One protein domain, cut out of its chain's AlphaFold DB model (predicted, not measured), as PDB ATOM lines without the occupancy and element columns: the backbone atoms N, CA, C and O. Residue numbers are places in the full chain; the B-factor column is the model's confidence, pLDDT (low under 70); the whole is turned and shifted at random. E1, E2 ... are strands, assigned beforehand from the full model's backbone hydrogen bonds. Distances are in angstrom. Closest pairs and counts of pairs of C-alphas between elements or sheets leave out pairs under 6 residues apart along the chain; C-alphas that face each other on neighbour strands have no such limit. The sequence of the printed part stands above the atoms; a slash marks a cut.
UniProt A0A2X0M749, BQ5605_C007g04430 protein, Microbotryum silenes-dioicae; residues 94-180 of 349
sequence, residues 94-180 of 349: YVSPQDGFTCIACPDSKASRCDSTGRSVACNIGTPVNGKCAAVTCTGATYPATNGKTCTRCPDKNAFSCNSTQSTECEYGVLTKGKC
ATOM      1  N   TYR A  94     116.977 144.569 137.952       96.69
ATOM      2  CA  TYR A  94     115.931 144.939 138.905       96.69
ATOM      3  C   TYR A  94     116.360 146.145 139.739       96.69
ATOM      4  O   TYR A  94     117.547 146.458 139.846       96.69
ATOM      5  N   VAL A  95     115.383 146.856 140.299       96.81
ATOM      6  CA  VAL A  95     115.640 148.020 141.151       96.81
ATOM      7  C   VAL A  95     116.156 147.535 142.502       96.81
ATOM      8  O   VAL A  95     115.529 146.687 143.140       96.81
ATOM      9  N   SER A  96     117.289 148.081 142.936       95.62
ATOM     10  CA  SER A  96     117.913 147.769 144.213       95.62
ATOM     11  C   SER A  96     116.921 148.001 145.355       95.62
ATOM     12  O   SER A  96     116.390 149.107 145.498       95.62
ATOM     13  N   PRO A  97     116.666 146.998 146.211       93.81
ATOM     14  CA  PRO A  97     115.793 147.188 147.358       93.81
ATOM     15  C   PRO A  97     116.400 148.165 148.373       93.81
ATOM     16  O   PRO A  97     115.641 148.838 149.068       93.81
ATOM     17  N   GLN A  98     117.733 148.293 148.415       93.56
ATOM     18  CA  GLN A  98     118.456 149.132 149.375       93.56
ATOM     19  C   GLN A  98     118.218 150.621 149.122       93.56
ATOM     20  O   GLN A  98     117.767 151.329 150.017       93.56
ATOM     21  N   ASP A  99     118.453 151.087 147.895       94.50
ATOM     22  CA  ASP A  99     118.341 152.509 147.556       94.50
ATOM     23  C   ASP A  99     117.067 152.850 146.772       94.50
ATOM     24  O   ASP A  99     116.681 154.008 146.733       94.50
ATOM     25  N   GLY A 100     116.360 151.881 146.181       95.38
ATOM     26  CA  GLY A 100     115.155 152.137 145.383       95.38
ATOM     27  C   GLY A 100     115.398 152.882 144.061       95.38
ATOM     28  O   GLY A 100     114.445 153.408 143.478       95.38
ATOM     29  N   PHE A 101     116.644 152.955 143.581       94.94
ATOM     30  CA  PHE A 101     117.009 153.688 142.365       94.94
ATOM     31  C   PHE A 101     118.022 152.961 141.469       94.94
ATOM     32  O   PHE A 101     117.873 152.971 140.244       94.94
ATOM     33  N   THR A 102     119.040 152.322 142.044       96.50
ATOM     34  CA  THR A 102     120.101 151.644 141.289       96.50
ATOM     35  C   THR A 102     119.567 150.382 140.626       96.50
ATOM     36  O   THR A 102     118.796 149.634 141.217       96.50
ATOM     37  N   CYS A 103     119.996 150.113 139.394       97.69
ATOM     38  CA  CYS A 103     119.640 148.885 138.689       97.69
ATOM     39  C   CYS A 103     120.716 147.815 138.876       97.69
ATOM     40  O   CYS A 103     121.832 147.961 138.375       97.69
ATOM     41  N   ILE A 104     120.359 146.720 139.538       97.56
ATOM     42  CA  ILE A 104     121.232 145.567 139.778       97.56
ATOM     43  C   ILE A 104     120.966 144.520 138.695       97.56
ATOM     44  O   ILE A 104     119.817 144.291 138.325       97.56
ATOM     45  N   ALA A 105     122.018 143.901 138.157       98.00
ATOM     46  CA  ALA A 105     121.878 142.782 137.224       98.00
ATOM     47  C   ALA A 105     121.167 141.599 137.887       98.00
ATOM     48  O   ALA A 105     121.397 141.311 139.061       98.00
ATOM     49  N   CYS A 106     120.321 140.897 137.133       97.88
ATOM     50  CA  CYS A 106     119.767 139.640 137.613       97.88
ATOM     51  C   CYS A 106     120.921 138.670 137.941       97.88
ATOM     52  O   CYS A 106     121.803 138.491 137.099       97.88
ATOM     53  N   PRO A 107     120.927 138.029 139.125       97.69
ATOM     54  CA  PRO A 107     121.945 137.042 139.494       97.69
ATOM     55  C   PRO A 107     122.040 135.871 138.507       97.69
ATOM     56  O   PRO A 107     123.098 135.278 138.315       97.69
ATOM     57  N   ASP A 108     120.918 135.529 137.881       97.44
ATOM     58  CA  ASP A 108     120.829 134.508 136.851       97.44
ATOM     59  C   ASP A 108     121.101 135.099 135.461       97.44
ATOM     60  O   ASP A 108     120.272 135.810 134.891       97.44
ATOM     61  N   SER A 109     122.252 134.742 134.889       96.31
ATOM     62  CA  SER A 109     122.674 135.158 133.543       96.31
ATOM     63  C   SER A 109     121.716 134.749 132.415       96.31
ATOM     64  O   SER A 109     121.740 135.351 131.342       96.31
ATOM     65  N   LYS A 110     120.860 133.741 132.635       96.62
ATOM     66  CA  LYS A 110     119.866 133.284 131.651       96.62
ATOM     67  C   LYS A 110     118.540 134.038 131.766       96.62
ATOM     68  O   LYS A 110     117.683 133.882 130.889       96.62
ATOM     69  N   ALA A 111     118.357 134.853 132.805       97.50
ATOM     70  CA  ALA A 111     117.158 135.654 132.990       97.50
ATOM     71  C   ALA A 111     117.082 136.790 131.964       97.50
ATOM     72  O   ALA A 111     118.074 137.441 131.647       97.50
ATOM     73  N   SER A 112     115.876 137.050 131.464       96.75
ATOM     74  CA  SER A 112     115.557 138.287 130.746       96.75
ATOM     75  C   SER A 112     114.962 139.340 131.678       96.75
ATOM     76  O   SER A 112     115.059 140.534 131.400       96.75
ATOM     77  N   ARG A 113     114.366 138.904 132.796       96.31
ATOM     78  CA  ARG A 113     113.815 139.760 133.847       96.31
ATOM     79  C   ARG A 113     113.815 139.021 135.182       96.31
ATOM     80  O   ARG A 113     113.506 137.829 135.237       96.31
ATOM     81  N   CYS A 114     114.081 139.752 136.256       97.38
ATOM     82  CA  CYS A 114     113.974 139.276 137.629       97.38
ATOM     83  C   CYS A 114     113.075 140.201 138.459       97.38
ATOM     84  O   CYS A 114     112.793 141.332 138.057       97.38
ATOM     85  N   ASP A 115     112.582 139.690 139.582       95.94
ATOM     86  CA  ASP A 115     111.839 140.475 140.565       95.94
ATOM     87  C   ASP A 115     112.767 141.320 141.457       95.94
ATOM     88  O   ASP A 115     113.990 141.314 141.308       95.94
ATOM     89  N   SER A 116     112.185 142.055 142.409       93.81
ATOM     90  CA  SER A 116     112.916 142.916 143.350       93.81
ATOM     91  C   SER A 116     113.849 142.164 144.309       93.81
ATOM     92  O   SER A 116     114.661 142.795 144.987       93.81
ATOM     93  N   THR A 117     113.751 140.833 144.372       95.44
ATOM     94  CA  THR A 117     114.631 139.960 145.162       95.44
ATOM     95  C   THR A 117     115.726 139.313 144.313       95.44
ATOM     96  O   THR A 117     116.550 138.564 144.836       95.44
ATOM     97  N   GLY A 118     115.755 139.600 143.007       95.62
ATOM     98  CA  GLY A 118     116.688 139.004 142.058       95.62
ATOM     99  C   GLY A 118     116.275 137.613 141.566       95.62
ATOM    100  O   GLY A 118     117.074 136.948 140.908       95.62
ATOM    101  N   ARG A 119     115.048 137.146 141.834       97.75
ATOM    102  CA  ARG A 119     114.563 135.858 141.308       97.75
ATOM    103  C   ARG A 119     114.091 136.008 139.871       97.75
ATOM    104  O   ARG A 119     113.369 136.947 139.544       97.75
ATOM    105  N   SER A 120     114.470 135.069 139.010       97.81
ATOM    106  CA  SER A 120     114.089 135.059 137.596       97.81
ATOM    107  C   SER A 120     112.574 134.903 137.444       97.81
ATOM    108  O   SER A 120     112.002 133.916 137.902       97.81
ATOM    109  N   VAL A 121     111.938 135.858 136.761       96.69
ATOM    110  CA  VAL A 121     110.501 135.832 136.409       96.69
ATOM    111  C   VAL A 121     110.277 135.693 134.904       96.69
ATOM    112  O   VAL A 121     109.170 135.405 134.461       96.69
ATOM    113  N   ALA A 122     111.320 135.905 134.103       96.31
ATOM    114  CA  ALA A 122     111.337 135.621 132.676       96.31
ATOM    115  C   ALA A 122     112.763 135.253 132.245       96.31
ATOM    116  O   ALA A 122     113.739 135.742 132.817       96.31
ATOM    117  N   CYS A 123     112.877 134.402 131.227       97.31
ATOM    118  CA  CYS A 123     114.143 133.814 130.796       97.31
ATOM    119  C   CYS A 123     114.417 134.071 129.311       97.31
ATOM    120  O   CYS A 123     113.515 133.966 128.471       97.31
ATOM    121  N   ASN A 124     115.676 134.361 128.984       95.44
ATOM    122  CA  ASN A 124     116.187 134.315 127.614       95.44
ATOM    123  C   ASN A 124     116.341 132.855 127.167       95.44
ATOM    124  O   ASN A 124     115.878 132.500 126.084       95.44
ATOM    125  N   ILE A 125     116.902 132.013 128.045       95.19
ATOM    126  CA  ILE A 125     117.079 130.570 127.840       95.19
ATOM    127  C   ILE A 125     116.368 129.815 128.962       95.19
ATOM    128  O   ILE A 125     116.637 130.070 130.135       95.19
ATOM    129  N   GLY A 126     115.497 128.870 128.611       96.19
ATOM    130  CA  GLY A 126     114.737 128.094 129.588       96.19
ATOM    131  C   GLY A 126     113.435 128.749 130.048       96.19
ATOM    132  O   GLY A 126     112.966 129.733 129.470       96.19
ATOM    133  N   THR A 127     112.861 128.198 131.112       96.38
ATOM    134  CA  THR A 127     111.659 128.684 131.790       96.38
ATOM    135  C   THR A 127     111.952 128.987 133.268       96.38
ATOM    136  O   THR A 127     112.857 128.387 133.857       96.38
ATOM    137  N   PRO A 128     111.235 129.944 133.890       97.06
ATOM    138  CA  PRO A 128     111.388 130.227 135.314       97.06
ATOM    139  C   PRO A 128     110.897 129.056 136.175       97.06
ATOM    140  O   PRO A 128     109.716 128.718 136.160       97.06
ATOM    141  N   VAL A 129     111.794 128.465 136.961       96.81
ATOM    142  CA  VAL A 129     111.516 127.400 137.931       96.81
ATOM    143  C   VAL A 129     112.187 127.774 139.249       96.81
ATOM    144  O   VAL A 129     113.403 127.946 139.316       96.81
ATOM    145  N   ASN A 130     111.396 127.934 140.314       96.31
ATOM    146  CA  ASN A 130     111.885 128.291 141.655       96.31
ATOM    147  C   ASN A 130     112.783 129.549 141.691       96.31
ATOM    148  O   ASN A 130     113.742 129.628 142.460       96.31
ATOM    149  N   GLY A 131     112.474 130.542 140.852       96.31
ATOM    150  CA  GLY A 131     113.225 131.798 140.773       96.31
ATOM    151  C   GLY A 131     114.558 131.708 140.025       96.31
ATOM    152  O   GLY A 131     115.379 132.612 140.167       96.31
ATOM    153  N   LYS A 132     114.786 130.644 139.245       97.31
ATOM    154  CA  LYS A 132     115.928 130.487 138.330       97.31
ATOM    155  C   LYS A 132     115.447 130.033 136.954       97.31
ATOM    156  O   LYS A 132     114.398 129.412 136.834       97.31
ATOM    157  N   CYS A 133     116.216 130.311 135.917       97.69
ATOM    158  CA  CYS A 133     115.964 129.849 134.564       97.69
ATOM    159  C   CYS A 133     116.557 128.455 134.369       97.69
ATOM    160  O   CYS A 133     117.779 128.271 134.342       97.69
ATOM    161  N   ALA A 134     115.681 127.470 134.212       96.56
ATOM    162  CA  ALA A 134     116.047 126.093 133.918       96.56
ATOM    163  C   ALA A 134     115.619 125.744 132.491       96.56
ATOM    164  O   ALA A 134     114.588 126.214 132.018       96.56
ATOM    165  N   ALA A 135     116.407 124.931 131.786       94.19
ATOM    166  CA  ALA A 135     115.929 124.362 130.531       94.19
ATOM    167  C   ALA A 135     114.704 123.483 130.814       94.19
ATOM    168  O   ALA A 135     114.638 122.839 131.863       94.19
ATOM    169  N   VAL A 136     113.746 123.461 129.890       95.06
ATOM    170  CA  VAL A 136     112.597 122.564 129.995       95.06
ATOM    171  C   VAL A 136     113.080 121.111 130.013       95.06
ATOM    172  O   VAL A 136     113.936 120.720 129.218       95.06
ATOM    173  N   THR A 137     112.543 120.311 130.932       93.56
ATOM    174  CA  THR A 137     112.786 118.868 130.947       93.56
ATOM    175  C   THR A 137     111.895 118.225 129.897       93.56
ATOM    176  O   THR A 137     110.670 118.279 130.003       93.56
ATOM    177  N   CYS A 138     112.510 117.635 128.880       94.00
ATOM    178  CA  CYS A 138     111.810 116.917 127.825       94.00
ATOM    179  C   CYS A 138     111.706 115.431 128.173       94.00
ATOM    180  O   CYS A 138     112.646 114.857 128.721       94.00
ATOM    181  N   THR A 139     110.561 114.826 127.869       92.12
ATOM    182  CA  THR A 139     110.301 113.396 128.070       92.12
ATOM    183  C   THR A 139     109.987 112.719 126.736       92.12
ATOM    184  O   THR A 139     109.543 113.362 125.779       92.12
ATOM    185  N   GLY A 140     110.248 111.411 126.662       91.25
ATOM    186  CA  GLY A 140     110.097 110.621 125.437       91.25
ATOM    187  C   GLY A 140     111.056 111.050 124.324       91.25
ATOM    188  O   GLY A 140     112.121 111.605 124.596       91.25
ATOM    189  N   ALA A 141     110.642 110.836 123.070       95.00
ATOM    190  CA  ALA A 141     111.419 111.080 121.848       95.00
ATOM    191  C   ALA A 141     111.577 112.575 121.503       95.00
ATOM    192  O   ALA A 141     111.308 113.021 120.377       95.00
ATOM    193  N   THR A 142     111.971 113.378 122.488       96.75
ATOM    194  CA  THR A 142     112.175 114.816 122.367       96.75
ATOM    195  C   THR A 142     113.386 115.285 123.177       96.75
ATOM    196  O   THR A 142     113.780 114.661 124.158       96.75
ATOM    197  N   TYR A 143     113.976 116.409 122.776       95.25
ATOM    198  CA  TYR A 143     115.107 117.039 123.453       95.25
ATOM    199  C   TYR A 143     114.906 118.557 123.562       95.25
ATOM    200  O   TYR A 143     114.159 119.132 122.763       95.25
ATOM    201  N   PRO A 144     115.547 119.245 124.524       95.50
ATOM    202  CA  PRO A 144     115.393 120.690 124.664       95.50
ATOM    203  C   PRO A 144     115.899 121.429 123.420       95.50
ATOM    204  O   PRO A 144     117.023 121.213 122.967       95.50
ATOM    205  N   ALA A 145     115.085 122.337 122.882       95.12
ATOM    206  CA  ALA A 145     115.505 123.244 121.819       95.12
ATOM    207  C   ALA A 145     116.672 124.134 122.289       95.12
ATOM    208  O   ALA A 145     116.890 124.314 123.486       95.12
ATOM    209  N   THR A 146     117.388 124.772 121.360       93.31
ATOM    210  CA  THR A 146     118.542 125.643 121.677       93.31
ATOM    211  C   THR A 146     118.194 126.778 122.647       93.31
ATOM    212  O   THR A 146     119.010 127.169 123.476       93.31
ATOM    213  N   ASN A 147     116.963 127.293 122.587       92.62
ATOM    214  CA  ASN A 147     116.476 128.314 123.518       92.62
ATOM    215  C   ASN A 147     116.059 127.741 124.890       92.62
ATOM    216  O   ASN A 147     115.671 128.499 125.773       92.62
ATOM    217  N   GLY A 148     116.081 126.421 125.072       93.75
ATOM    218  CA  GLY A 148     115.677 125.710 126.284       93.75
ATOM    219  C   GLY A 148     114.202 125.855 126.672       93.75
ATOM    220  O   GLY A 148     113.838 125.406 127.755       93.75
ATOM    221  N   LYS A 149     113.363 126.506 125.853       94.12
ATOM    222  CA  LYS A 149     111.961 126.836 126.181       94.12
ATOM    223  C   LYS A 149     110.967 125.775 125.737       94.12
ATOM    224  O   LYS A 149     109.893 125.667 126.315       94.12
ATOM    225  N   THR A 150     111.306 125.035 124.693       95.62
ATOM    226  CA  THR A 150     110.439 124.031 124.079       95.62
ATOM    227  C   THR A 150     111.207 122.739 123.862       95.62
ATOM    228  O   THR A 150     112.439 122.725 123.849       95.62
ATOM    229  N   CYS A 151     110.469 121.652 123.679       97.06
ATOM    230  CA  CYS A 151     111.022 120.368 123.281       97.06
ATOM    231  C   CYS A 151     110.910 120.208 121.765       97.06
ATOM    232  O   CYS A 151     109.879 120.523 121.169       97.06
ATOM    233  N   THR A 152     111.981 119.729 121.144       96.56
ATOM    234  CA  THR A 152     112.045 119.388 119.721       96.56
ATOM    235  C   THR A 152     112.030 117.876 119.587       96.56
ATOM    236  O   THR A 152     112.660 117.182 120.381       96.56
ATOM    237  N   ARG A 153     111.305 117.349 118.599       96.88
ATOM    238  CA  ARG A 153     111.264 115.906 118.341       96.88
ATOM    239  C   ARG A 153     112.627 115.399 117.879       96.88
ATOM    240  O   ARG A 153     113.315 116.093 117.130       96.88
ATOM    241  N   CYS A 154     112.979 114.180 118.276       97.06
ATOM    242  CA  CYS A 154     114.149 113.504 117.738       97.06
ATOM    243  C   CYS A 154     114.090 113.445 116.200       97.06
ATOM    244  O   CYS A 154     113.043 113.095 115.646       97.06
ATOM    245  N   PRO A 155     115.191 113.774 115.495       95.06
ATOM    246  CA  PRO A 155     115.253 113.632 114.040       95.06
ATOM    247  C   PRO A 155     115.083 112.176 113.589       95.06
ATOM    248  O   PRO A 155     114.529 111.901 112.525       95.06
ATOM    249  N   ASP A 156     115.562 111.247 114.411       95.69
ATOM    250  CA  ASP A 156     115.399 109.814 114.233       95.69
ATOM    251  C   ASP A 156     114.043 109.359 114.789       95.69
ATOM    252  O   ASP A 156     113.754 109.519 115.974       95.69
ATOM    253  N   LYS A 157     113.205 108.790 113.918       94.94
ATOM    254  CA  LYS A 157     111.855 108.328 114.273       94.94
ATOM    255  C   LYS A 157     111.857 107.092 115.168       94.94
ATOM    256  O   LYS A 157     110.831 106.829 115.781       94.94
ATOM    257  N   ASN A 158     112.969 106.361 115.212       95.19
ATOM    258  CA  ASN A 158     113.119 105.149 116.008       95.19
ATOM    259  C   ASN A 158     113.808 105.425 117.355       95.19
ATOM    260  O   ASN A 158     114.094 104.486 118.096       95.19
ATOM    261  N   ALA A 159     114.136 106.684 117.661       96.81
ATOM    262  CA  ALA A 159     114.787 107.057 118.908       96.81
ATOM    263  C   ALA A 159     113.767 107.240 120.033       96.81
ATOM    264  O   ALA A 159     112.801 107.986 119.881       96.81
ATOM    265  N   PHE A 160     114.043 106.630 121.182       95.31
ATOM    266  CA  PHE A 160     113.319 106.897 122.421       95.31
ATOM    267  C   PHE A 160     113.847 108.158 123.112       95.31
ATOM    268  O   PHE A 160     113.071 108.935 123.657       95.31
ATOM    269  N   SER A 161     115.162 108.394 123.051       95.62
ATOM    270  CA  SER A 161     115.802 109.619 123.537       95.62
ATOM    271  C   SER A 161     116.905 110.071 122.579       95.62
ATOM    272  O   SER A 161     117.498 109.268 121.851       95.62
ATOM    273  N   CYS A 162     117.171 111.376 122.541       96.44
ATOM    274  CA  CYS A 162     118.180 111.960 121.664       96.44
ATOM    275  C   CYS A 162     118.718 113.288 122.210       96.44
ATOM    276  O   CYS A 162     118.161 113.890 123.128       96.44
ATOM    277  N   ASN A 163     119.795 113.767 121.594       94.94
ATOM    278  CA  ASN A 163     120.232 115.155 121.683       94.94
ATOM    279  C   ASN A 163     120.036 115.860 120.326       94.94
ATOM    280  O   ASN A 163     119.428 115.317 119.407       94.94
ATOM    281  N   SER A 164     120.579 117.070 120.181       93.75
ATOM    282  CA  SER A 164     120.440 117.876 118.961       93.75
ATOM    283  C   SER A 164     121.052 117.274 117.694       93.75
ATOM    284  O   SER A 164     120.788 117.777 116.605       93.75
ATOM    285  N   THR A 165     121.875 116.234 117.813       94.31
ATOM    286  CA  THR A 165     122.655 115.668 116.701       94.31
ATOM    287  C   THR A 165     122.478 114.166 116.523       94.31
ATOM    288  O   THR A 165     122.641 113.671 115.410       94.31
ATOM    289  N   GLN A 166     122.145 113.437 117.588       96.56
ATOM    290  CA  GLN A 166     122.143 111.980 117.581       96.56
ATOM    291  C   GLN A 166     121.148 111.386 118.576       96.56
ATOM    292  O   GLN A 166     120.843 111.984 119.611       96.56
ATOM    293  N   SER A 167     120.696 110.175 118.269       97.19
ATOM    294  CA  SER A 167     119.948 109.307 119.174       97.19
ATOM    295  C   SER A 167     120.851 108.855 120.324       97.19
ATOM    296  O   SER A 167     122.048 108.618 120.134       97.19
ATOM    297  N   THR A 168     120.287 108.749 121.520       95.75
ATOM    298  CA  THR A 168     120.960 108.231 122.723       95.75
ATOM    299  C   THR A 168     120.354 106.916 123.189       95.75
ATOM    300  O   THR A 168     121.040 106.127 123.831       95.75
ATOM    301  N   GLU A 169     119.105 106.651 122.815       95.44
ATOM    302  CA  GLU A 169     118.389 105.413 123.106       95.44
ATOM    303  C   GLU A 169     117.369 105.145 122.000       95.44
ATOM    304  O   GLU A 169     116.801 106.085 121.437       95.44
ATOM    305  N   CYS A 170     117.138 103.872 121.687       96.06
ATOM    306  CA  CYS A 170     116.271 103.453 120.592       96.06
ATOM    307  C   CYS A 170     114.979 102.842 121.122       96.06
ATOM    308  O   CYS A 170     115.012 101.952 121.961       96.06
ATOM    309  N   GLU A 171     113.854 103.316 120.594       95.06
ATOM    310  CA  GLU A 171     112.556 102.653 120.718       95.06
ATOM    311  C   GLU A 171     112.492 101.435 119.783       95.06
ATOM    312  O   GLU A 171     111.879 100.425 120.116       95.06
ATOM    313  N   TYR A 172     113.163 101.519 118.626       93.69
ATOM    314  CA  TYR A 172     113.288 100.419 117.674       93.69
ATOM    315  C   TYR A 172     114.706 100.324 117.092       93.69
ATOM    316  O   TYR A 172     115.277 101.308 116.621       93.69
ATOM    317  N   GLY A 173     115.260  99.118 117.052       94.31
ATOM    318  CA  GLY A 173     116.594  98.830 116.546       94.31
ATOM    319  C   GLY A 173     117.694  98.997 117.591       94.31
ATOM    320  O   GLY A 173     117.453  99.086 118.790       94.31
ATOM    321  N   VAL A 174     118.933  99.035 117.112       94.00
ATOM    322  CA  VAL A 174     120.140  99.170 117.932       94.00
ATOM    323  C   VAL A 174     120.838 100.494 117.647       94.00
ATOM    324  O   VAL A 174     120.875 100.972 116.507       94.00
ATOM    325  N   LEU A 175     121.422 101.096 118.683       96.38
ATOM    326  CA  LEU A 175     122.134 102.362 118.549       96.38
ATOM    327  C   LEU A 175     123.483 102.149 117.847       96.38
ATOM    328  O   LEU A 175     124.414 101.582 118.412       96.38
ATOM    329  N   THR A 176     123.612 102.651 116.620       96.06
ATOM    330  CA  THR A 176     124.839 102.575 115.816       96.06
ATOM    331  C   THR A 176     125.239 103.964 115.342       96.06
ATOM    332  O   THR A 176     124.517 104.595 114.572       96.06
ATOM    333  N   LYS A 177     126.409 104.450 115.783       95.12
ATOM    334  CA  LYS A 177     126.952 105.776 115.410       95.12
ATOM    335  C   LYS A 177     125.928 106.916 115.580       95.12
ATOM    336  O   LYS A 177     125.796 107.771 114.710       95.12
ATOM    337  N   GLY A 178     125.174 106.891 116.681       95.06
ATOM    338  CA  GLY A 178     124.196 107.934 116.993       95.06
ATOM    339  C   GLY A 178     122.870 107.846 116.226       95.06
ATOM    340  O   GLY A 178     122.126 108.822 116.205       95.06
ATOM    341  N   LYS A 179     122.566 106.711 115.585       96.31
ATOM    342  CA  LYS A 179     121.281 106.442 114.923       96.31
ATOM    343  C   LYS A 179     120.725 105.088 115.336       96.31
ATOM    344  O   LYS A 179     121.486 104.149 115.561       96.31
ATOM    345  N   CYS A 180     119.411 104.982 115.375       97.12
ATOM    346  CA  CYS A 180     118.682 103.757 115.633       97.12
ATOM    347  C   CYS A 180     118.461 103.018 114.319       97.12
ATOM    348  O   CYS A 180     117.673 103.425 113.459       97.12
TER     349      CYS A 180
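This is residues 94 to 180 of the 349 residues of the protein "BQ5605_C007g04430 protein" of Microbotryum silenes-dioicae (UniProt A0A2X0M749). With little regular structure, this is a long thin rod of four small antiparallel hairpins strung one after another, E2-E3 beside E4-E5, then E6-E7 beside E8-E9, with E1 and E10 towards the two ends. The printed part has 87 residues, ten named strands and no named helix: all strand, with 34 residues in named elements. It is only just extended, close to loose, with a radius of gyration of the C-alphas of 18.4 A and spans of 62 by 18 by 12 A.

E1, residues 103 to 105, pairs with no named strand. Hairpins follow, with N and O within hydrogen-bond range: E2, 111 to 114, and E3, 120 to 123 (N 112 and O 122, 2.8 A); E4, 127 to 129, and E5, 132 to 134 (N 127 and O 134, 2.8 A); E6, 142 to 144, and E7, 151 to 153 (N 143 and O 152, 2.8 A); E8, 159 to 162, and E9, 167 to 170 (N 160 and O 169, 2.8 A). E10, 174 to 176, pairs with no named strand.

E1 begins at C-alpha 103, (119.640, 148.885, 138.689); E10 ends at C-alpha 176, (124.839, 102.575, 115.816).

The farthest C-alphas, Asp 99 and Gly 173, are 62.0 A apart. The printed part has no cut; no printed residue is under 70.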